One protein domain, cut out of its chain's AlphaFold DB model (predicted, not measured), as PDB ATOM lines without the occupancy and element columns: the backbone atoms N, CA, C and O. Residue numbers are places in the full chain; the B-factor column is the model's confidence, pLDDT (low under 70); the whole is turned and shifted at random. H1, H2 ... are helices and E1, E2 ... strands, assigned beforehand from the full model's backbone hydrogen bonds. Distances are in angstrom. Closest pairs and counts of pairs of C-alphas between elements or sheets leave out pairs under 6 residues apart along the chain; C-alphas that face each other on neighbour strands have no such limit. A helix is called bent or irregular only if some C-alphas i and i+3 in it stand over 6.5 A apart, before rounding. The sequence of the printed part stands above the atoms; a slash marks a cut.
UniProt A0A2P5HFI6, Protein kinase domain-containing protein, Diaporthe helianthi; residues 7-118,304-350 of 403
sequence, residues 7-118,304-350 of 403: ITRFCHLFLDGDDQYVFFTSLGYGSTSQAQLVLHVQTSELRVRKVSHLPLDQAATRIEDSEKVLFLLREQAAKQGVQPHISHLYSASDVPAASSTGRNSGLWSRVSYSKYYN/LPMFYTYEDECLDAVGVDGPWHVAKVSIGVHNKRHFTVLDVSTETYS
ATOM      1  N   ILE A   7      -8.576 -58.569  -5.845       95.31
ATOM      2  CA  ILE A   7      -7.762 -57.437  -5.406       95.31
ATOM      3  C   ILE A   7      -8.505 -56.666  -4.322       95.31
ATOM      4  O   ILE A   7      -9.724 -56.502  -4.390       95.31
ATOM      5  N   THR A   8      -7.762 -56.204  -3.323       96.81
ATOM      6  CA  THR A   8      -8.287 -55.325  -2.276       96.81
ATOM      7  C   THR A   8      -8.208 -53.877  -2.741       96.81
ATOM      8  O   THR A   8      -7.205 -53.475  -3.337       96.81
ATOM      9  N   ARG A   9      -9.270 -53.111  -2.498       97.38
ATOM     10  CA  ARG A   9      -9.385 -51.680  -2.804       97.38
ATOM     11  C   ARG A   9     -10.154 -50.963  -1.696       97.38
ATOM     12  O   ARG A   9     -10.728 -51.625  -0.834       97.38
ATOM     13  N   PHE A  10     -10.178 -49.640  -1.760       97.94
ATOM     14  CA  PHE A  10     -10.968 -48.772  -0.888       97.94
ATOM     15  C   PHE A  10     -11.994 -47.990  -1.712       97.94
ATOM     16  O   PHE A  10     -11.787 -47.799  -2.911       97.94
ATOM     17  N   CYS A  11     -13.106 -47.572  -1.117       97.62
ATOM     18  CA  CYS A  11     -14.099 -46.714  -1.766       97.62
ATOM     19  C   CYS A  11     -14.912 -45.901  -0.760       97.62
ATOM     20  O   CYS A  11     -15.016 -46.272   0.408       97.62
ATOM     21  N   HIS A  12     -15.573 -44.863  -1.269       97.56
ATOM     22  CA  HIS A  12     -16.606 -44.126  -0.552       97.56
ATOM     23  C   HIS A  12     -17.887 -44.957  -0.479       97.56
ATOM     24  O   HIS A  12     -18.474 -45.293  -1.516       97.56
ATOM     25  N   LEU A  13     -18.304 -45.276   0.741       97.62
ATOM     26  CA  LEU A  13     -19.525 -46.009   1.041       97.62
ATOM     27  C   LEU A  13     -20.540 -45.081   1.711       97.62
ATOM     28  O   LEU A  13     -20.236 -44.427   2.706       97.62
ATOM     29  N   PHE A  14     -21.760 -45.062   1.192       96.94
ATOM     30  CA  PHE A  14     -22.901 -44.402   1.813       96.94
ATOM     31  C   PHE A  14     -23.820 -45.454   2.427       96.94
ATOM     32  O   PHE A  14     -24.057 -46.505   1.825       96.94
ATOM     33  N   LEU A  15     -24.333 -45.152   3.617       96.00
ATOM     34  CA  LEU A  15     -25.258 -46.003   4.360       96.00
ATOM     35  C   LEU A  15     -26.639 -45.340   4.392       96.00
ATOM     36  O   LEU A  15     -26.733 -44.131   4.604       96.00
ATOM     37  N   ASP A  16     -27.691 -46.129   4.184       95.69
ATOM     38  CA  ASP A  16     -29.090 -45.695   4.266       95.69
ATOM     39  C   ASP A  16     -29.942 -46.846   4.820       95.69
ATOM     40  O   ASP A  16     -30.394 -47.730   4.092       95.69
ATOM     41  N   GLY A  17     -30.078 -46.891   6.147       94.19
ATOM     42  CA  GLY A  17     -30.635 -48.056   6.834       94.19
ATOM     43  C   GLY A  17     -29.805 -49.315   6.558       94.19
ATOM     44  O   GLY A  17     -28.611 -49.348   6.861       94.19
ATOM     45  N   ASP A  18     -30.442 -50.332   5.978       95.88
ATOM     46  CA  ASP A  18     -29.798 -51.596   5.592       95.88
ATOM     47  C   ASP A  18     -29.177 -51.553   4.180       95.88
ATOM     48  O   ASP A  18     -28.413 -52.453   3.804       95.88
ATOM     49  N   ASP A  19     -29.482 -50.517   3.392       97.31
ATOM     50  CA  ASP A  19     -28.969 -50.354   2.036       97.31
ATOM     51  C   ASP A  19     -27.574 -49.712   2.051       97.31
ATOM     52  O   ASP A  19     -27.245 -48.845   2.869       97.31
ATOM     53  N   GLN A  20     -26.725 -50.155   1.120       97.56
ATOM     54  CA  GLN A  20     -25.351 -49.675   0.984       97.56
ATOM     55  C   GLN A  20     -25.099 -49.224  -0.446       97.56
ATOM     56  O   GLN A  20     -25.541 -49.856  -1.408       97.56
ATOM     57  N   TYR A  21     -24.339 -48.145  -0.593       97.81
ATOM     58  CA  TYR A  21     -24.101 -47.527  -1.888       97.81
ATOM     59  C   TYR A  21     -22.637 -47.165  -2.041       97.81
ATOM     60  O   TYR A  21     -22.045 -46.583  -1.139       97.81
ATOM     61  N   VAL A  22     -22.055 -47.459  -3.198       97.31
ATOM     62  CA  VAL A  22     -20.686 -47.046  -3.520       97.31
ATOM     63  C   VAL A  22     -20.716 -45.872  -4.481       97.31
ATOM     64  O   VAL A  22     -21.454 -45.890  -5.469       97.31
ATOM     65  N   PHE A  23     -19.899 -44.856  -4.208       96.75
ATOM     66  CA  PHE A  23     -19.762 -43.701  -5.089       96.75
ATOM     67  C   PHE A  23     -19.278 -44.090  -6.487       96.75
ATOM     68  O   PHE A  23     -18.350 -44.885  -6.656       96.75
ATOM     69  N   PHE A  24     -19.903 -43.492  -7.497       94.25
ATOM     70  CA  PHE A  24     -19.569 -43.723  -8.893       94.25
ATOM     71  C   PHE A  24     -19.011 -42.456  -9.544       94.25
ATOM     72  O   PHE A  24     -17.866 -42.448  -9.983       94.25
ATOM     73  N   THR A  25     -19.801 -41.381  -9.597       93.44
ATOM     74  CA  THR A  25     -19.377 -40.072 -10.119       93.44
ATOM     75  C   THR A  25     -20.304 -38.967  -9.621       93.44
ATOM     76  O   THR A  25     -21.449 -39.233  -9.266       93.44
ATOM     77  N   SER A  26     -19.854 -37.712  -9.645       92.94
ATOM     78  CA  SER A  26     -20.763 -36.566  -9.537       92.94
ATOM     79  C   SER A  26     -21.542 -36.402 -10.849       92.94
ATOM     80  O   SER A  26     -20.973 -36.607 -11.925       92.94
ATOM     81  N   LEU A  27     -22.835 -36.083 -10.760       90.81
ATOM     82  CA  LEU A  27     -23.711 -35.828 -11.912       90.81
ATOM     83  C   LEU A  27     -23.932 -34.332 -12.146       90.81
ATOM     84  O   LEU A  27     -24.119 -33.919 -13.285       90.81
ATOM     85  N   GLY A  28     -23.891 -33.522 -11.089       88.44
ATOM     86  CA  GLY A  28     -24.073 -32.082 -11.201       88.44
ATOM     87  C   GLY A  28     -24.349 -31.409  -9.864       88.44
ATOM     88  O   GLY A  28     -24.615 -32.065  -8.854       88.44
ATOM     89  N   TYR A  29     -24.294 -30.082  -9.890       88.00
ATOM     90  CA  TYR A  29     -24.602 -29.209  -8.766       88.00
ATOM     91  C   TYR A  29     -25.843 -28.395  -9.123       88.00
ATOM     92  O   TYR A  29     -25.833 -27.666 -10.110       88.00
ATOM     93  N   GLY A  30     -26.905 -28.547  -8.341       84.88
ATOM     94  CA  GLY A  30     -28.068 -27.667  -8.375       84.88
ATOM     95  C   GLY A  30     -27.933 -26.536  -7.358       84.88
ATOM     96  O   GLY A  30     -26.983 -26.489  -6.573       84.88
ATOM     97  N   SER A  31     -28.923 -25.646  -7.332       82.12
ATOM     98  CA  SER A  31     -28.972 -24.503  -6.409       82.12
ATOM     99  C   SER A  31     -29.085 -24.913  -4.936       82.12
ATOM    100  O   SER A  31     -28.571 -24.223  -4.059       82.12
ATOM    101  N   THR A  32     -29.737 -26.042  -4.652       83.94
ATOM    102  CA  THR A  32     -30.038 -26.501  -3.282       83.94
ATOM    103  C   THR A  32     -29.384 -27.825  -2.917       83.94
ATOM    104  O   THR A  32     -29.289 -28.160  -1.735       83.94
ATOM    105  N   SER A  33     -28.941 -28.592  -3.911       90.12
ATOM    106  CA  SER A  33     -28.395 -29.925  -3.702       90.12
ATOM    107  C   SER A  33     -27.363 -30.305  -4.750       90.12
ATOM    108  O   SER A  33     -27.285 -29.720  -5.830       90.12
ATOM    109  N   GLN A  34     -26.583 -31.327  -4.436       92.25
ATOM    110  CA  GLN A  34     -25.704 -31.991  -5.378       92.25
ATOM    111  C   GLN A  34     -26.225 -33.376  -5.718       92.25
ATOM    112  O   GLN A  34     -26.607 -34.129  -4.824       92.25
ATOM    113  N   ALA A  35     -26.181 -33.724  -7.001       94.31
ATOM    114  CA  ALA A  35     -26.529 -35.046  -7.492       94.31
ATOM    115  C   ALA A  35     -25.266 -35.876  -7.747       94.31
ATOM    116  O   ALA A  35     -24.326 -35.445  -8.417       94.31
ATOM    117  N   GLN A  36     -25.266 -37.104  -7.244       95.81
ATOM    118  CA  GLN A  36     -24.190 -38.074  -7.384       95.81
ATOM    119  C   GLN A  36     -24.759 -39.389  -7.906       95.81
ATOM    120  O   GLN A  36     -25.818 -39.840  -7.476       95.81
ATOM    121  N   LEU A  37     -24.049 -40.031  -8.822       95.94
ATOM    122  CA  LEU A  37     -24.338 -41.388  -9.247       95.94
ATOM    123  C   LEU A  37     -23.696 -42.354  -8.256       95.94
ATOM    124  O   LEU A  37     -22.510 -42.236  -7.930       95.94
ATOM    125  N   VAL A  38     -24.476 -43.326  -7.807       96.94
ATOM    126  CA  VAL A  38     -24.040 -44.348  -6.859       96.94
ATOM    127  C   VAL A  38     -24.472 -45.731  -7.332       96.94
ATOM    128  O   VAL A  38     -25.465 -45.879  -8.041       96.94
ATOM    129  N   LEU A  39     -23.722 -46.755  -6.940       96.06
ATOM    130  CA  LEU A  39     -24.059 -48.151  -7.191       96.06
ATOM    131  C   LEU A  39     -24.623 -48.770  -5.914       96.06
ATOM    132  O   LEU A  39     -23.919 -48.850  -4.910       96.06
ATOM    133  N   HIS A  40     -25.865 -49.239  -5.967       96.88
ATOM    134  CA  HIS A  40     -26.481 -49.984  -4.880       96.88
ATOM    135  C   HIS A  40     -25.812 -51.356  -4.744       96.88
ATOM    136  O   HIS A  40     -25.838 -52.156  -5.680       96.88
ATOM    137  N   VAL A  41     -25.194 -51.635  -3.598       96.06
ATOM    138  CA  VAL A  41     -24.337 -52.816  -3.397       96.06
ATOM    139  C   VAL A  41     -25.138 -54.112  -3.534       96.06
ATOM    140  O   VAL A  41     -24.678 -55.065  -4.161       96.06
ATOM    141  N   GLN A  42     -26.354 -54.140  -2.990       95.31
ATOM    142  CA  GLN A  42     -27.191 -55.330  -2.898       95.31
ATOM    143  C   GLN A  42     -27.786 -55.725  -4.257       95.31
ATOM    144  O   GLN A  42     -27.829 -56.911  -4.579       95.31
ATOM    145  N   THR A  43     -28.230 -54.753  -5.067       94.88
ATOM    146  CA  THR A  43     -28.870 -55.026  -6.374       94.88
ATOM    147  C   THR A  43     -27.951 -54.796  -7.569       94.88
ATOM    148  O   THR A  43     -28.295 -55.185  -8.681       94.88
ATOM    149  N   SER A  44     -26.774 -54.196  -7.364       93.06
ATOM    150  CA  SER A  44     -25.880 -53.736  -8.440       93.06
ATOM    151  C   SER A  44     -26.540 -52.750  -9.417       93.06
ATOM    152  O   SER A  44     -26.078 -52.588 -10.549       93.06
ATOM    153  N   GLU A  45     -27.611 -52.078  -8.996       93.38
ATOM    154  CA  GLU A  45     -28.293 -51.055  -9.788       93.38
ATOM    155  C   GLU A  45     -27.687 -49.677  -9.532       93.38
ATOM    156  O   GLU A  45     -27.298 -49.341  -8.412       93.38
ATOM    157  N   LEU A  46     -27.641 -48.851 -10.576       94.69
ATOM    158  CA  LEU A  46     -27.277 -47.446 -10.440       94.69
ATOM    159  C   LEU A  46     -28.458 -46.643  -9.889       94.69
ATOM    160  O   LEU A  46     -29.602 -46.819 -10.311       94.69
ATOM    161  N   ARG A  47     -28.162 -45.730  -8.970       97.12
ATOM    162  CA  ARG A  47     -29.119 -44.809  -8.355       97.12
ATOM    163  C   ARG A  47     -28.522 -43.406  -8.299       97.12
ATOM    164  O   ARG A  47     -27.305 -43.235  -8.335       97.12
ATOM    165  N   VAL A  48     -29.388 -42.406  -8.229       96.88
ATOM    166  CA  VAL A  48     -29.001 -41.008  -8.030       96.88
ATOM    167  C   VAL A  48     -29.152 -40.687  -6.557       96.88
ATOM    168  O   VAL A  48     -30.243 -40.812  -6.017       96.88
ATOM    169  N   ARG A  49     -28.070 -40.261  -5.920       96.94
ATOM    170  CA  ARG A  49     -28.061 -39.704  -4.572       96.94
ATOM    171  C   ARG A  49     -28.085 -38.180  -4.675       96.94
ATOM    172  O   ARG A  49     -27.187 -37.617  -5.296       96.94
ATOM    173  N   LYS A  50     -29.074 -37.515  -4.081       95.00
ATOM    174  CA  LYS A  50     -29.082 -36.057  -3.901       95.00
ATOM    175  C   LYS A  50     -28.724 -35.714  -2.455       95.00
ATOM    176  O   LYS A  50     -29.208 -36.369  -1.537       95.00
ATOM    177  N   VAL A  51     -27.884 -34.701  -2.259       93.00
ATOM    178  CA  VAL A  51     -27.455 -34.204  -0.940       93.00
ATOM    179  C   VAL A  51     -27.722 -32.711  -0.861       93.00
ATOM    180  O   VAL A  51     -27.264 -31.984  -1.740       93.00
ATOM    181  N   SER A  52     -28.428 -32.238   0.164       89.88
ATOM    182  CA  SER A  52     -28.643 -30.798   0.354       89.88
ATOM    183  C   SER A  52     -27.343 -30.060   0.688       89.88
ATOM    184  O   SER A  52     -26.551 -30.521   1.513       89.88
ATOM    185  N   HIS A  53     -27.146 -28.880   0.094       84.00
ATOM    186  CA  HIS A  53     -25.994 -28.012   0.393       84.00
ATOM    187  C   HIS A  53     -26.087 -27.402   1.784       84.00
ATOM    188  O   HIS A  53     -25.087 -27.258   2.486       84.00
ATOM    189  N   LEU A  54     -27.303 -27.006   2.167       80.31
ATOM    190  CA  LEU A  54     -27.548 -26.371   3.447       80.31
ATOM    191  C   LEU A  54     -27.778 -27.446   4.508       80.31
ATOM    192  O   LEU A  54     -28.684 -28.276   4.349       80.31
ATOM    193  N   PRO A  55     -26.980 -27.444   5.587       77.75
ATOM    194  CA  PRO A  55     -27.291 -28.255   6.739       77.75
ATOM    195  C   PRO A  55     -28.589 -27.755   7.377       77.75
ATOM    196  O   PRO A  55     -28.788 -26.556   7.576       77.75
ATOM    197  N   LEU A  56     -29.464 -28.689   7.714       78.12
ATOM    198  CA  LEU A  56     -30.677 -28.434   8.463       78.12
ATOM    199  C   LEU A  56     -30.320 -28.284   9.945       78.12
ATOM    200  O   LEU A  56     -29.665 -29.152  10.531       78.12
ATOM    201  N   ASP A  57     -30.775 -27.188  10.553       75.69
ATOM    202  CA  ASP A  57     -30.936 -27.132  12.004       75.69
ATOM    203  C   ASP A  57     -32.071 -28.094  12.378       75.69
ATOM    204  O   ASP A  57     -33.123 -28.117  11.730       75.69
ATOM    205  N   GLN A  58     -31.876 -28.879  13.433       61.59
ATOM    206  CA  GLN A  58     -32.861 -29.818  13.956       61.59
ATOM    207  C   GLN A  58     -34.230 -29.151  14.202       61.59
ATOM    208  O   GLN A  58     -35.263 -29.804  14.043       61.59
ATOM    209  N   ALA A  59     -34.257 -27.847  14.518       54.94
ATOM    210  CA  ALA A  59     -35.482 -27.062  14.702       54.94
ATOM    211  C   ALA A  59     -36.174 -26.610  13.393       54.94
ATOM    212  O   ALA A  59     -37.365 -26.294  13.412       54.94
ATOM    213  N   ALA A  60     -35.463 -26.596  12.259       55.88
ATOM    214  CA  ALA A  60     -35.941 -26.123  10.953       55.88
ATOM    215  C   ALA A  60     -36.461 -27.247  10.029       55.88
ATOM    216  O   ALA A  60     -36.846 -26.983   8.890       55.88
ATOM    217  N   THR A  61     -36.542 -28.484  10.531       51.75
ATOM    218  CA  THR A  61     -36.967 -29.738   9.859       51.75
ATOM    219  C   THR A  61     -38.421 -29.762   9.337       51.75
ATOM    220  O   THR A  61     -38.999 -30.821   9.099       51.75
ATOM    221  N   ARG A  62     -39.056 -28.599   9.154       49.56
ATOM    222  CA  ARG A  62     -40.456 -28.448   8.723       49.56
ATOM    223  C   ARG A  62     -40.648 -27.725   7.391       49.56
ATOM    224  O   ARG A  62     -41.800 -27.530   7.013       49.56
ATOM    225  N   ILE A  63     -39.581 -27.338   6.691       51.28
ATOM    226  CA  ILE A  63     -39.729 -26.847   5.316       51.28
ATOM    227  C   ILE A  63     -40.244 -28.019   4.473       51.28
ATOM    228  O   ILE A  63     -39.747 -29.136   4.592       51.28
ATOM    229  N   GLU A  64     -41.331 -27.765   3.749       58.16
ATOM    230  CA  GLU A  64     -42.138 -28.742   3.023       58.16
ATOM    231  C   GLU A  64     -41.279 -29.738   2.250       58.16
ATOM    232  O   GLU A  64     -40.473 -29.393   1.394       58.16
ATOM    233  N   ASP A  65     -41.435 -30.996   2.638       76.50
ATOM    234  CA  ASP A  65     -40.586 -32.091   2.211       76.50
ATOM    235  C   ASP A  65     -41.055 -32.547   0.824       76.50
ATOM    236  O   ASP A  65     -42.039 -33.285   0.707       76.50
ATOM    237  N   SER A  66     -40.389 -32.067  -0.228       83.38
ATOM    238  CA  SER A  66     -40.646 -32.452  -1.622       83.38
ATOM    239  C   SER A  66     -40.695 -33.970  -1.818       83.38
ATOM    240  O   SER A  66     -41.443 -34.498  -2.643       83.38
ATOM    241  N   GLU A  67     -39.960 -34.714  -0.999       89.94
ATOM    242  CA  GLU A  67     -39.924 -36.163  -1.016       89.94
ATOM    243  C   GLU A  67     -41.217 -36.780  -0.470       89.94
ATOM    244  O   GLU A  67     -41.630 -37.833  -0.955       89.94
ATOM    245  N   LYS A  68     -41.940 -36.110   0.443       89.81
ATOM    246  CA  LYS A  68     -43.292 -36.545   0.852       89.81
ATOM    247  C   LYS A  68     -44.270 -36.505  -0.311       89.81
ATOM    248  O   LYS A  68     -45.103 -37.402  -0.411       89.81
ATOM    249  N   VAL A  69     -44.163 -35.508  -1.192       91.50
ATOM    250  CA  VAL A  69     -44.987 -35.438  -2.408       91.50
ATOM    251  C   VAL A  69     -44.693 -36.643  -3.301       91.50
ATOM    252  O   VAL A  69     -45.618 -37.325  -3.738       91.50
ATOM    253  N   LEU A  70     -43.417 -36.982  -3.499       93.81
ATOM    254  CA  LEU A  70     -43.020 -38.167  -4.265       93.81
ATOM    255  C   LEU A  70     -43.503 -39.481  -3.630       93.81
ATOM    256  O   LEU A  70     -44.009 -40.353  -4.343       93.81
ATOM    257  N   PHE A  71     -43.406 -39.634  -2.304       93.38
ATOM    258  CA  PHE A  71     -43.937 -40.810  -1.606       93.38
ATOM    259  C   PHE A  71     -45.462 -40.915  -1.724       93.38
ATOM    260  O   PHE A  71     -45.969 -42.003  -2.002       93.38
ATOM    261  N   LEU A  72     -46.186 -39.798  -1.585       92.56
ATOM    262  CA  LEU A  72     -47.637 -39.736  -1.774       92.56
ATOM    263  C   LEU A  72     -48.030 -40.179  -3.188       92.56
ATOM    264  O   LEU A  72     -48.873 -41.060  -3.348       92.56
ATOM    265  N   LEU A  73     -47.400 -39.604  -4.216       94.31
ATOM    266  CA  LEU A  73     -47.662 -39.942  -5.619       94.31
ATOM    267  C   LEU A  73     -47.394 -41.424  -5.900       94.31
ATOM    268  O   LEU A  73     -48.187 -42.084  -6.572       94.31
ATOM    269  N   ARG A  74     -46.309 -41.975  -5.345       94.56
ATOM    270  CA  ARG A  74     -45.975 -43.399  -5.461       94.56
ATOM    271  C   ARG A  74     -47.026 -44.290  -4.802       94.56
ATOM    272  O   ARG A  74     -47.415 -45.300  -5.386       94.56
ATOM    273  N   GLU A  75     -47.483 -43.937  -3.604       93.88
ATOM    274  CA  GLU A  75     -48.529 -44.684  -2.903       93.88
ATOM    275  C   GLU A  75     -49.842 -44.675  -3.702       93.88
ATOM    276  O   GLU A  75     -50.469 -45.720  -3.879       93.88
ATOM    277  N   GLN A  76     -50.234 -43.516  -4.240       94.00
ATOM    278  CA  GLN A  76     -51.433 -43.390  -5.072       94.00
ATOM    279  C   GLN A  76     -51.318 -44.183  -6.376       94.00
ATOM    280  O   GLN A  76     -52.261 -44.873  -6.760       94.00
ATOM    281  N   ALA A  77     -50.150 -44.162  -7.019       95.00
ATOM    282  CA  ALA A  77     -49.909 -44.924  -8.238       95.00
ATOM    283  C   ALA A  77     -50.028 -46.431  -7.980       95.00
ATOM    284  O   ALA A  77     -50.672 -47.144  -8.749       95.00
ATOM    285  N   ALA A  78     -49.483 -46.906  -6.855       95.12
ATOM    286  CA  ALA A  78     -49.602 -48.299  -6.435       95.12
ATOM    287  C   ALA A  78     -51.060 -48.699  -6.153       95.12
ATOM    288  O   ALA A  78     -51.487 -49.766  -6.588       95.12
ATOM    289  N   LYS A  79     -51.842 -47.838  -5.486       94.69
ATOM    290  CA  LYS A  79     -53.280 -48.068  -5.239       94.69
ATOM    291  C   LYS A  79     -54.087 -48.166  -6.535       94.69
ATOM    292  O   LYS A  79     -55.010 -48.971  -6.613       94.69
ATOM    293  N   GLN A  80     -53.746 -47.355  -7.533       94.31
ATOM    294  CA  GLN A  80     -54.438 -47.323  -8.825       94.31
ATOM    295  C   GLN A  80     -53.897 -48.351  -9.832       94.31
ATOM    296  O   GLN A  80     -54.526 -48.577 -10.861       94.31
ATOM    297  N   GLY A  81     -52.751 -48.982  -9.553       95.44
ATOM    298  CA  GLY A  81     -52.110 -49.930 -10.466       95.44
ATOM    299  C   GLY A  81     -51.577 -49.276 -11.745       95.44
ATOM    300  O   GLY A  81     -51.601 -49.904 -12.802       95.44
ATOM    301  N   VAL A  82     -51.121 -48.021 -11.665       94.88
ATOM    302  CA  VAL A  82     -50.654 -47.233 -12.821       94.88
ATOM    303  C   VAL A  82     -49.164 -46.899 -12.725       94.88
ATOM    304  O   VAL A  82     -48.594 -46.827 -11.636       94.88
ATOM    305  N   GLN A  83     -48.530 -46.653 -13.874       93.44
ATOM    306  CA  GLN A  83     -47.183 -46.088 -13.958       93.44
ATOM    307  C   GLN A  83     -47.297 -44.580 -14.227       93.44
ATOM    308  O   GLN A  83     -47.668 -44.196 -15.330       93.44
ATOM    309  N   PRO A  84     -46.973 -43.705 -13.261       91.94
ATOM    310  CA  PRO A  84     -47.333 -42.292 -13.354       91.94
ATOM    311  C   PRO A  84     -46.365 -41.454 -14.200       91.94
ATOM    312  O   PRO A  84     -46.518 -40.243 -14.237       91.94
ATOM    313  N   HIS A  85     -45.342 -42.055 -14.825       97.31
ATOM    314  CA  HIS A  85     -44.267 -41.320 -15.516       97.31
ATOM    315  C   HIS A  85     -43.627 -40.218 -14.646       97.31
ATOM    316  O   HIS A  85     -43.251 -39.146 -15.113       97.31
ATOM    317  N   ILE A  86     -43.471 -40.512 -13.352       97.50
ATOM    318  CA  ILE A  86     -42.842 -39.656 -12.340       97.50
ATOM    319  C   ILE A  86     -41.591 -40.352 -11.809       97.50
ATOM    320  O   ILE A  86     -41.522 -41.585 -11.748       97.50
ATOM    321  N   SER A  87     -40.589 -39.554 -11.450       96.50
ATOM    322  CA  SER A  87     -39.302 -40.026 -10.967       96.50
ATOM    323  C   SER A  87     -39.472 -40.909  -9.734       96.50
ATOM    324  O   SER A  87     -40.219 -40.587  -8.809       96.50
ATOM    325  N   HIS A  88     -38.802 -42.058  -9.726       96.00
ATOM    326  CA  HIS A  88     -38.934 -42.999  -8.622       96.00
ATOM    327  C   HIS A  88     -37.978 -42.641  -7.485       96.00
ATOM    328  O   HIS A  88     -36.763 -42.721  -7.660       96.00
ATOM    329  N   LEU A  89     -38.534 -42.317  -6.319       96.19
ATOM    330  CA  LEU A  89     -37.797 -42.133  -5.073       96.19
ATOM    331  C   LEU A  89     -37.780 -43.447  -4.272       96.19
ATOM    332  O   LEU A  89     -38.839 -43.995  -3.944       96.19
ATOM    333  N   TYR A  90     -36.583 -43.946  -3.962       96.25
ATOM    334  CA  TYR A  90     -36.385 -45.121  -3.110       96.25
ATOM    335  C   TYR A  90     -36.480 -44.750  -1.635       96.25
ATOM    336  O   TYR A  90     -37.246 -45.374  -0.902       96.25
ATOM    337  N   SER A  91     -35.736 -43.724  -1.228       95.81
ATOM    338  CA  SER A  91     -35.605 -43.304   0.164       95.81
ATOM    339  C   SER A  91     -35.215 -41.830   0.260       95.81
ATOM    340  O   SER A  91     -34.641 -41.251  -0.666       95.81
ATOM    341  N   ALA A  92     -35.544 -41.223   1.395       94.31
ATOM    342  CA  ALA A  92     -35.084 -39.901   1.786       94.31
ATOM    343  C   ALA A  92     -34.942 -39.875   3.307       94.31
ATOM    344  O   ALA A  92     -35.830 -40.347   4.015       94.31
ATOM    345  N   SER A  93     -33.812 -39.378   3.796       92.44
ATOM    346  CA  SER A  93     -33.465 -39.385   5.212       92.44
ATOM    347  C   SER A  93     -32.615 -38.180   5.569       92.44
ATOM    348  O   SER A  93     -31.855 -37.658   4.750       92.44
ATOM    349  N   ASP A  94     -32.720 -37.773   6.827       91.12
ATOM    350  CA  ASP A  94     -31.827 -36.785   7.407       91.12
ATOM    351  C   ASP A  94     -30.680 -37.545   8.071       91.12
ATOM    352  O   ASP A  94     -30.894 -38.396   8.937       91.12
ATOM    353  N   VAL A  95     -29.454 -37.252   7.657       89.50
ATOM    354  CA  VAL A  95     -28.238 -37.907   8.148       89.50
ATOM    355  C   VAL A  95     -27.349 -36.889   8.860       89.50
ATOM    356  O   VAL A  95     -27.294 -35.738   8.424       89.50
ATOM    357  N   PRO A  96     -26.653 -37.251   9.952       87.50
ATOM    358  CA  PRO A  96     -25.785 -36.307  10.648       87.50
ATOM    359  C   PRO A  96     -24.736 -35.727   9.693       87.50
ATOM    360  O   PRO A  96     -24.021 -36.473   9.020       87.50
ATOM    361  N   ALA A  97     -24.636 -34.400   9.630       83.38
ATOM    362  CA  ALA A  97     -23.590 -33.749   8.855       83.38
ATOM    363  C   ALA A  97     -22.245 -33.974   9.560       83.38
ATOM    364  O   ALA A  97     -22.136 -33.772  10.777       83.38
ATOM    365  N   ALA A  98     -21.210 -34.382   8.820       74.44
ATOM    366  CA  ALA A  98     -19.911 -34.614   9.437       74.44
ATOM    367  C   ALA A  98     -19.359 -33.303  10.017       74.44
ATOM    368  O   ALA A  98     -19.397 -32.243   9.386       74.44
ATOM    369  N   SER A  99     -18.843 -33.371  11.239       69.25
ATOM    370  CA  SER A  99     -18.217 -32.227  11.887       69.25
ATOM    371  C   SER A  99     -16.725 -32.227  11.617       69.25
ATOM    372  O   SER A  99     -16.026 -33.170  11.982       69.25
ATOM    373  N   SER A 100     -16.211 -31.118  11.088       62.78
ATOM    374  CA  SER A 100     -14.769 -30.902  10.920       62.78
ATOM    375  C   SER A 100     -13.987 -30.905  12.242       62.78
ATOM    376  O   SER A 100     -12.763 -30.985  12.229       62.78
ATOM    377  N   THR A 101     -14.673 -30.813  13.388       64.06
ATOM    378  CA  THR A 101     -14.058 -30.726  14.725       64.06
ATOM    379  C   THR A 101     -14.269 -31.976  15.582       64.06
ATOM    380  O   THR A 101     -13.922 -31.967  16.763       64.06
ATOM    381  N   GLY A 102     -14.890 -33.031  15.039       61.78
ATOM    382  CA  GLY A 102     -15.233 -34.248  15.789       61.78
ATOM    383  C   GLY A 102     -16.302 -34.057  16.879       61.78
ATOM    384  O   GLY A 102     -16.691 -35.017  17.539       61.78
ATOM    385  N   ARG A 103     -16.809 -32.835  17.085       64.88
ATOM    386  CA  ARG A 103     -17.974 -32.565  17.943       64.88
ATOM    387  C   ARG A 103     -19.241 -32.613  17.113       64.88
ATOM    388  O   ARG A 103     -19.286 -31.928  16.100       64.88
ATOM    389  N   ASN A 104     -20.268 -33.331  17.568       66.25
ATOM    390  CA  ASN A 104     -21.595 -33.296  16.946       66.25
ATOM    391  C   ASN A 104     -22.017 -31.843  16.716       66.25
ATOM    392  O   ASN A 104     -22.249 -31.099  17.666       66.25
ATOM    393  N   SER A 105     -22.080 -31.446  15.447       71.81
ATOM    394  CA  SER A 105     -22.441 -30.091  15.031       71.81
ATOM    395  C   SER A 105     -23.908 -29.778  15.336       71.81
ATOM    396  O   SER A 105     -24.298 -28.617  15.305       71.81
ATOM    397  N   GLY A 106     -24.722 -30.807  15.610       80.31
ATOM    398  CA  GLY A 106     -26.182 -30.705  15.674       80.31
ATOM    399  C   GLY A 106     -26.824 -30.492  14.300       80.31
ATOM    400  O   GLY A 106     -28.043 -30.387  14.214       80.31
ATOM    401  N   LEU A 107     -26.010 -30.441  13.242       84.00
ATOM    402  CA  LEU A 107     -26.425 -30.199  11.871       84.00
ATOM    403  C   LEU A 107     -26.692 -31.518  11.151       84.00
ATOM    404  O   LEU A 107     -25.991 -32.511  11.363       84.00
ATOM    405  N   TRP A 108     -27.681 -31.503  10.266       87.44
ATOM    406  CA  TRP A 108     -28.102 -32.662   9.487       87.44
ATOM    407  C   TRP A 108     -28.068 -32.336   7.996       87.44
ATOM    408  O   TRP A 108     -28.390 -31.224   7.595       87.44
ATOM    409  N   SER A 109     -27.686 -33.294   7.162       88.31
ATOM    410  CA  SER A 109     -27.820 -33.205   5.709       88.31
ATOM    411  C   SER A 109     -29.052 -33.989   5.275       88.31
ATOM    412  O   SER A 109     -29.240 -35.128   5.704       88.31
ATOM    413  N   ARG A 110     -29.870 -33.410   4.393       91.38
ATOM    414  CA  ARG A 110     -30.939 -34.150   3.719       91.38
ATOM    415  C   ARG A 110     -30.320 -34.966   2.592       91.38
ATOM    416  O   ARG A 110     -29.629 -34.405   1.740       91.38
ATOM    417  N   VAL A 111     -30.557 -36.273   2.590       93.88
ATOM    418  CA  VAL A 111     -30.084 -37.183   1.544       93.88
ATOM    419  C   VAL A 111     -31.252 -37.980   0.992       93.88
ATOM    420  O   VAL A 111     -32.031 -38.553   1.748       93.88
ATOM    421  N   SER A 112     -31.355 -38.049  -0.330       95.62
ATOM    422  CA  SER A 112     -32.368 -38.845  -1.018       95.62
ATOM    423  C   SER A 112     -31.762 -39.706  -2.116       95.62
ATOM    424  O   SER A 112     -30.761 -39.339  -2.733       95.62
ATOM    425  N   TYR A 113     -32.368 -40.871  -2.351       97.50
ATOM    426  CA  TYR A 113     -31.954 -41.826  -3.372       97.50
ATOM    427  C   TYR A 113     -33.092 -42.067  -4.357       97.50
ATOM    428  O   TYR A 113     -34.158 -42.565  -3.992       97.50
ATOM    429  N   SER A 114     -32.842 -41.774  -5.626       97.38
ATOM    430  CA  SER A 114     -33.804 -41.895  -6.719       97.38
ATOM    431  C   SER A 114     -33.299 -42.833  -7.812       97.38
ATOM    432  O   SER A 114     -32.108 -43.146  -7.906       97.38
ATOM    433  N   LYS A 115     -34.210 -43.296  -8.667       96.62
ATOM    434  CA  LYS A 115     -33.871 -44.072  -9.863       96.62
ATOM    435  C   LYS A 115     -32.955 -43.273 -10.782       96.62
ATOM    436  O   LYS A 115     -33.172 -42.089 -11.022       96.62
ATOM    437  N   TYR A 116     -31.938 -43.953 -11.305       95.50
ATOM    438  CA  TYR A 116     -31.110 -43.419 -12.372       95.50
ATOM    439  C   TYR A 116     -31.785 -43.620 -13.732       95.50
ATOM    440  O   TYR A 116     -32.175 -44.731 -14.103       95.50
ATOM    441  N   TYR A 117     -31.894 -42.522 -14.468       94.00
ATOM    442  CA  TYR A 117     -32.451 -42.451 -15.809       94.00
ATOM    443  C   TYR A 117     -31.296 -42.332 -16.807       94.00
ATOM    444  O   TYR A 117     -30.579 -41.338 -16.847       94.00
ATOM    445  N   ASN A 118     -31.067 -43.404 -17.563       91.00
ATOM    446  CA  ASN A 118     -29.877 -43.610 -18.398       91.00
ATOM    447  C   ASN A 118     -29.853 -42.817 -19.717       91.00
ATOM    448  O   ASN A 118     -28.891 -42.950 -20.465       91.00
ATOM    449  N   LEU A 304     -16.679 -47.717 -13.753       84.62
ATOM    450  CA  LEU A 304     -16.668 -48.545 -12.567       84.62
ATOM    451  C   LEU A 304     -16.882 -47.630 -11.374       84.62
ATOM    452  O   LEU A 304     -16.501 -46.461 -11.459       84.62
ATOM    453  N   PRO A 305     -17.440 -48.153 -10.270       88.88
ATOM    454  CA  PRO A 305     -17.411 -47.418  -9.021       88.88
ATOM    455  C   PRO A 305     -15.986 -46.951  -8.719       88.88
ATOM    456  O   PRO A 305     -15.004 -47.597  -9.115       88.88
ATOM    457  N   MET A 306     -15.871 -45.811  -8.051       92.75
ATOM    458  CA  MET A 306     -14.574 -45.204  -7.799       92.75
ATOM    459  C   MET A 306     -13.857 -45.988  -6.696       92.75
ATOM    460  O   MET A 306     -14.265 -45.970  -5.534       92.75
ATOM    461  N   PHE A 307     -12.812 -46.716  -7.089       95.38
ATOM    462  CA  PHE A 307     -12.016 -47.565  -6.208       95.38
ATOM    463  C   PHE A 307     -10.569 -47.081  -6.145       95.38
ATOM    464  O   PHE A 307      -9.947 -46.834  -7.179       95.38
ATOM    465  N   TYR A 308     -10.014 -47.063  -4.941       96.50
ATOM    466  CA  TYR A 308      -8.674 -46.573  -4.636       96.50
ATOM    467  C   TYR A 308      -7.757 -47.711  -4.221       96.50
ATOM    468  O   TYR A 308      -8.207 -48.736  -3.690       96.50
ATOM    469  N   THR A 309      -6.463 -47.562  -4.499       96.88
ATOM    470  CA  THR A 309      -5.480 -48.580  -4.116       96.88
ATOM    471  C   THR A 309      -5.163 -48.468  -2.633       96.88
ATOM    472  O   THR A 309      -5.052 -49.499  -1.965       96.88
ATOM    473  N   TYR A 310      -5.088 -47.236  -2.130       97.12
ATOM    474  CA  TYR A 310      -4.799 -46.925  -0.735       97.12
ATOM    475  C   TYR A 310      -5.964 -46.179  -0.076       97.12
ATOM    476  O   TYR A 310      -6.799 -45.581  -0.751       97.12
ATOM    477  N   GLU A 311      -6.027 -46.252   1.250       96.56
ATOM    478  CA  GLU A 311      -7.047 -45.580   2.061       96.56
ATOM    479  C   GLU A 311      -6.902 -44.055   2.007       96.56
ATOM    480  O   GLU A 311      -7.883 -43.371   1.734       96.56
ATOM    481  N   ASP A 312      -5.677 -43.540   2.132       95.38
ATOM    482  CA  ASP A 312      -5.390 -42.100   2.059       95.38
ATOM    483  C   ASP A 312      -5.837 -41.486   0.720       95.38
ATOM    484  O   ASP A 312      -6.409 -40.404   0.694       95.38
ATOM    485  N   GLU A 313      -5.683 -42.213  -0.397       96.06
ATOM    486  CA  GLU A 313      -6.191 -41.773  -1.709       96.06
ATOM    487  C   GLU A 313      -7.719 -41.616  -1.721       96.06
ATOM    488  O   GLU A 313      -8.245 -40.764  -2.434       96.06
ATOM    489  N   CYS A 314      -8.432 -42.465  -0.971       95.31
ATOM    490  CA  CYS A 314      -9.878 -42.361  -0.818       95.31
ATOM    491  C   CYS A 314     -10.229 -41.141   0.035       95.31
ATOM    492  O   CYS A 314     -11.124 -40.392  -0.330       95.31
ATOM    493  N   LEU A 315      -9.510 -40.918   1.137       93.06
ATOM    494  CA  LEU A 315      -9.744 -39.792   2.045       93.06
ATOM    495  C   LEU A 315      -9.455 -38.429   1.400       93.06
ATOM    496  O   LEU A 315     -10.182 -37.468   1.645       93.06
ATOM    497  N   ASP A 316      -8.428 -38.359   0.555       92.56
ATOM    498  CA  ASP A 316      -8.013 -37.138  -0.144       92.56
ATOM    499  C   ASP A 316      -8.844 -36.847  -1.406       92.56
ATOM    500  O   ASP A 316      -8.668 -35.810  -2.057       92.56
ATOM    501  N   ALA A 317      -9.744 -37.756  -1.794       91.00
ATOM    502  CA  ALA A 317     -10.559 -37.591  -2.984       91.00
ATOM    503  C   ALA A 317     -11.554 -36.428  -2.839       91.00
ATOM    504  O   ALA A 317     -12.223 -36.245  -1.823       91.00
ATOM    505  N   VAL A 318     -11.696 -35.651  -3.913       89.94
ATOM    506  CA  VAL A 318     -12.616 -34.508  -3.985       89.94
ATOM    507  C   VAL A 318     -13.875 -34.845  -4.789       89.94
ATOM    508  O   VAL A 318     -13.855 -35.715  -5.658       89.94
ATOM    509  N   GLY A 319     -14.966 -34.117  -4.530       88.81
ATOM    510  CA  GLY A 319     -16.243 -34.262  -5.249       88.81
ATOM    511  C   GLY A 319     -17.190 -35.329  -4.686       88.81
ATOM    512  O   GLY A 319     -18.128 -35.742  -5.377       88.81
ATOM    513  N   VAL A 320     -16.938 -35.792  -3.454       92.44
ATOM    514  CA  VAL A 320     -17.788 -36.749  -2.731       92.44
ATOM    515  C   VAL A 320     -18.486 -36.073  -1.556       92.44
ATOM    516  O   VAL A 320     -18.030 -36.122  -0.417       92.44
ATOM    517  N   ASP A 321     -19.624 -35.465  -1.855       90.94
ATOM    518  CA  ASP A 321     -20.369 -34.633  -0.919       90.94
ATOM    519  C   ASP A 321     -21.327 -35.403  -0.006       90.94
ATOM    520  O   ASP A 321     -21.765 -36.518  -0.300       90.94
ATOM    521  N   GLY A 322     -21.653 -34.786   1.130       90.19
ATOM    522  CA  GLY A 322     -22.452 -35.381   2.201       90.19
ATOM    523  C   GLY A 322     -21.686 -36.403   3.048       90.19
ATOM    524  O   GLY A 322     -20.496 -36.621   2.836       90.19
ATOM    525  N   PRO A 323     -22.361 -37.050   4.010       91.94
ATOM    526  CA  PRO A 323     -21.724 -38.026   4.884       91.94
ATOM    527  C   PRO A 323     -21.438 -39.344   4.158       91.94
ATOM    528  O   PRO A 323     -22.297 -39.856   3.431       91.94
ATOM    529  N   TRP A 324     -20.248 -39.895   4.383       94.75
ATOM    530  CA  TRP A 324     -19.781 -41.166   3.828       94.75
ATOM    531  C   TRP A 324     -18.764 -41.856   4.747       94.75
ATOM    532  O   TRP A 324     -18.250 -41.265   5.692       94.75
ATOM    533  N   HIS A 325     -18.477 -43.124   4.467       95.38
ATOM    534  CA  HIS A 325     -17.496 -43.961   5.159       95.38
ATOM    535  C   HIS A 325     -16.431 -44.449   4.177       95.38
ATOM    536  O   HIS A 325     -16.706 -44.594   2.981       95.38
ATOM    537  N   VAL A 326     -15.234 -44.761   4.670       97.19
ATOM    538  CA  VAL A 326     -14.266 -45.540   3.894       97.19
ATOM    539  C   VAL A 326     -14.628 -47.009   4.040       97.19
ATOM    540  O   VAL A 326     -14.717 -47.534   5.146       97.19
ATOM    541  N   ALA A 327     -14.813 -47.698   2.919       98.12
ATOM    542  CA  ALA A 327     -14.995 -49.140   2.912       98.12
ATOM    543  C   ALA A 327     -13.831 -49.837   2.220       98.12
ATOM    544  O   ALA A 327     -13.423 -49.471   1.117       98.12
ATOM    545  N   LYS A 328     -13.342 -50.906   2.844       98.19
ATOM    546  CA  LYS A 328     -12.397 -51.839   2.240       98.19
ATOM    547  C   LYS A 328     -13.179 -52.902   1.487       98.19
ATOM    548  O   LYS A 328     -14.026 -53.583   2.060       98.19
ATOM    549  N   VAL A 329     -12.873 -53.101   0.211       97.50
ATOM    550  CA  VAL A 329     -13.616 -54.008  -0.671       97.50
ATOM    551  C   VAL A 329     -12.710 -55.035  -1.347       97.50
ATOM    552  O   VAL A 329     -11.532 -54.790  -1.609       97.50
ATOM    553  N   SER A 330     -13.279 -56.199  -1.669       96.38
ATOM    554  CA  SER A 330     -12.646 -57.243  -2.481       96.38
ATOM    555  C   SER A 330     -13.293 -57.333  -3.858       96.38
ATOM    556  O   SER A 330     -14.441 -57.768  -3.976       96.38
ATOM    557  N   ILE A 331     -12.542 -56.991  -4.903       94.19
ATOM    558  CA  ILE A 331     -13.032 -56.898  -6.285       94.19
ATOM    559  C   ILE A 331     -12.490 -58.062  -7.119       94.19
ATOM    560  O   ILE A 331     -11.310 -58.413  -7.023       94.19
ATOM    561  N   GLY A 332     -13.337 -58.665  -7.957       91.19
ATOM    562  CA  GLY A 332     -12.895 -59.657  -8.940       91.19
ATOM    563  C   GLY A 332     -12.101 -59.019 -10.085       91.19
ATOM    564  O   GLY A 332     -12.539 -58.031 -10.668       91.19
ATOM    565  N   VAL A 333     -10.957 -59.604 -10.464       86.31
ATOM    566  CA  VAL A 333     -10.071 -59.041 -11.510       86.31
ATOM    567  C   VAL A 333     -10.765 -58.878 -12.870       86.31
ATOM    568  O   VAL A 333     -10.493 -57.915 -13.584       86.31
ATOM    569  N   HIS A 334     -11.686 -59.780 -13.217       84.81
ATOM    570  CA  HIS A 334     -12.362 -59.786 -14.522       84.81
ATOM    571  C   HIS A 334     -13.735 -59.111 -14.524       84.81
ATOM    572  O   HIS A 334     -14.246 -58.785 -15.589       84.81
ATOM    573  N   ASN A 335     -14.338 -58.897 -13.354       82.88
ATOM    574  CA  ASN A 335     -15.649 -58.271 -13.251       82.88
ATOM    575  C   ASN A 335     -15.654 -57.287 -12.088       82.88
ATOM    576  O   ASN A 335     -16.003 -57.616 -10.955       82.88
ATOM    577  N   LYS A 336     -15.246 -56.060 -12.399       78.06
ATOM    578  CA  LYS A 336     -15.056 -55.004 -11.408       78.06
ATOM    579  C   LYS A 336     -16.372 -54.455 -10.832       78.06
ATOM    580  O   LYS A 336     -16.324 -53.693  -9.877       78.06
ATOM    581  N   ARG A 337     -17.532 -54.863 -11.369       80.56
ATOM    582  CA  ARG A 337     -18.851 -54.565 -10.782       80.56
ATOM    583  C   ARG A 337     -19.230 -55.519  -9.650       80.56
ATOM    584  O   ARG A 337     -20.054 -55.163  -8.822       80.56
ATOM    585  N   HIS A 338     -18.609 -56.697  -9.579       86.50
ATOM    586  CA  HIS A 338     -18.829 -57.638  -8.486       86.50
ATOM    587  C   HIS A 338     -17.732 -57.465  -7.437       86.50
ATOM    588  O   HIS A 338     -16.582 -57.882  -7.624       86.50
ATOM    589  N   PHE A 339     -18.106 -56.866  -6.314       93.62
ATOM    590  CA  PHE A 339     -17.245 -56.709  -5.154       93.62
ATOM    591  C   PHE A 339     -17.965 -57.147  -3.878       93.62
ATOM    592  O   PHE A 339     -19.168 -57.392  -3.859       93.62
ATOM    593  N   THR A 340     -17.194 -57.302  -2.809       95.00
ATOM    594  CA  THR A 340     -17.707 -57.596  -1.469       95.00
ATOM    595  C   THR A 340     -17.104 -56.586  -0.511       95.00
ATOM    596  O   THR A 340     -15.884 -56.412  -0.522       95.00
ATOM    597  N   VAL A 341     -17.940 -55.932   0.293       97.12
ATOM    598  CA  VAL A 341     -17.486 -55.072   1.392       97.12
ATOM    599  C   VAL A 341     -16.890 -55.967   2.477       97.12
ATOM    600  O   VAL A 341     -17.532 -56.912   2.928       97.12
ATOM    601  N   LEU A 342     -15.622 -55.733   2.809       97.25
ATOM    602  CA  LEU A 342     -14.869 -56.500   3.802       97.25
ATOM    603  C   LEU A 342     -14.893 -55.826   5.172       97.25
ATOM    604  O   LEU A 342     -14.928 -56.519   6.180       97.25
ATOM    605  N   ASP A 343     -14.805 -54.497   5.177       97.69
ATOM    606  CA  ASP A 343     -14.708 -53.670   6.375       97.69
ATOM    607  C   ASP A 343     -15.191 -52.247   6.067       97.69
ATOM    608  O   ASP A 343     -15.097 -51.807   4.914       97.69
ATOM    609  N   VAL A 344     -15.702 -51.545   7.077       97.62
ATOM    610  CA  VAL A 344     -16.236 -50.179   6.970       97.62
ATOM    611  C   VAL A 344     -15.723 -49.353   8.144       97.62
ATOM    612  O   VAL A 344     -15.830 -49.778   9.293       97.62
ATOM    613  N   SER A 345     -15.190 -48.164   7.861       95.56
ATOM    614  CA  SER A 345     -14.709 -47.239   8.884       95.56
ATOM    615  C   SER A 345     -15.825 -46.867   9.862       95.56
ATOM    616  O   SER A 345     -16.953 -46.562   9.469       95.56
ATOM    617  N   THR A 346     -15.499 -46.818  11.153       91.88
ATOM    618  CA  THR A 346     -16.423 -46.310  12.181       91.88
ATOM    619  C   THR A 346     -16.603 -44.798  12.100       91.88
ATOM    620  O   THR A 346     -17.603 -44.269  12.576       91.88
ATOM    621  N   GLU A 347     -15.626 -44.099  11.524       90.44
ATOM    622  CA  GLU A 347     -15.685 -42.662  11.286       90.44
ATOM    623  C   GLU A 347     -16.549 -42.354  10.060       90.44
ATOM    624  O   GLU A 347     -16.485 -43.058   9.045       90.44
ATOM    625  N   THR A 348     -17.339 -41.287  10.181       90.06
ATOM    626  CA  THR A 348     -18.078 -40.670   9.080       90.06
ATOM    627  C   THR A 348     -17.323 -39.431   8.626       90.06
ATOM    628  O   THR A 348     -17.052 -38.524   9.417       90.06
ATOM    629  N   TYR A 349     -17.028 -39.377   7.338       89.88
ATOM    630  CA  TYR A 349     -16.370 -38.269   6.670       89.88
ATOM    631  C   TYR A 349     -17.393 -37.456   5.871       89.88
ATOM    632  O   TYR A 349     -18.482 -37.929   5.552       89.88
ATOM    633  N   SER A 350     -17.044 -36.217   5.546       86.38
ATOM    634  CA  SER A 350     -17.729 -35.399   4.542       86.38
ATOM    635  C   SER A 350     -16.671 -34.526   3.907       86.38
ATOM    636  O   SER A 350     -15.856 -33.939   4.629       86.38
TER     637      SER A 350
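Overview. This is residues 7 to 118 and 304 to 350 of the 403 residues of the protein "Protein kinase domain-containing protein" of Diaporthe helianthi (UniProt A0A2P5HFI6). One strongly twisted sheet of eight strands folds back on itself at E2 into two leaves, E5 E6 E4 E3 and E1 E7 E8, that are only partly face to face. Helix H1 packs on the edge strand E5 at one end of the longest axis, and the short helix H2 packs on E1 toward the other end. You have 159 printed residues, with two named helices and eight named strands in the order E1 E2 E3 E4 H1 E5 E6 H2 E7 E8. Across the sheet the order is E5 E6 E4 E3 E2 E1 E7 E8, antiparallel throughout, and the class is mixed, helices and strands. The whole is compact, with a radius of gyration of the C-alphas of 16.6 A and spans of 47 by 40 by 26 A.

Arrangement. Begin with E1, residues 7 to 16, which bends by 59 degrees at residue 12. Its pairing is staggered: residues 7 to 13 pair with E7, residues 325 to 332, where N 9 and O 329 are 3.0 A apart, and residues 13 to 16 pair with E2, residues 19 to 29, where N 14 and O 21 are 2.8 A apart. E2 bends by 78 degrees at residue 25 and forms a hairpin with E3, residues 33 to 40, where N 37 and O 25 are 2.8 A apart. E3 bends by 55 degrees at residue 37 and forms a hairpin with E4, residues 46 to 52, where N 36 and O 49 are 2.8 A apart. E1 E2 E3 E4 are a meander, each strand the antiparallel neighbour of the one before. After E4 in the chain comes H1, residues 66 to 80, which is on the sheet, and then the hairpin of E5, residues 89 to 96, and E6, residues 107 to 115, where N 93 and O 111 are 2.8 A apart. E6 is also the antiparallel neighbour of E4, at 152 degrees, with N 50 and O 112 2.8 A apart. E4, H1 and E5 make a split strand-helix-strand unit, two strands running the same way with E6 between them, and its crossover is right-handed. H1 has a height over the sheet of 9.8 A and lies over E5, and its closest C-alphas to E5 are those of Leu 70 and Leu 89, 6.6 A apart. H1 runs only just slantwise to the strands, at 31 degrees to E5 on the local plane. Past the cut, H2, residues 311 to 315, is on the sheet over E1 at a height of 7.7 A, the closest C-alphas being those of Phe 10 and Glu 311, 5.9 A apart. E7 forms a hairpin with the edge strand E8, residues 339 to 344, where N 330 and O 340 are 2.9 A apart. The eight strands make a folded sheet, one sheet bent back on itself into two leaves that face each other: E5 E6 E4 E3 face E1 E7 E8 with 17 pairs of C-alphas within 11 A, and E2 is the hinge. H1 and H2 are apart, and in both each O i to N i+4 pair is within hydrogen-bond range.

Along the chain. Find C-alpha 7 at (-7.762, -57.437, -5.406); from there E1 runs 26.2 A to C-alpha 16. E2 covers 24.1 A, E3 20.2 A and E4 19.9 A. Find C-alpha 66 at (-40.646, -32.452, -1.622), where H1 begins its 21.5 A. E5 covers 20.6 A, E6 26.8 A, H2 6.4 A and E7 21.6 A. E8, 13.8 A long, ends at C-alpha 344, (-16.236, -50.179, 6.970).

Size, cuts and confidence. The C-alphas farthest apart are those of Gln 80 and Asp 312, 50.5 A. Residues 119 to 303 are not printed, and C-alphas 118 and 304 are 15.3 A apart across this cut. Of the links printed whole, E4 to H1 is long, with 13 residues. The mean pLDDT of the printed part is 89.6; residues 58 to 64 and 99 to 104 are under 70.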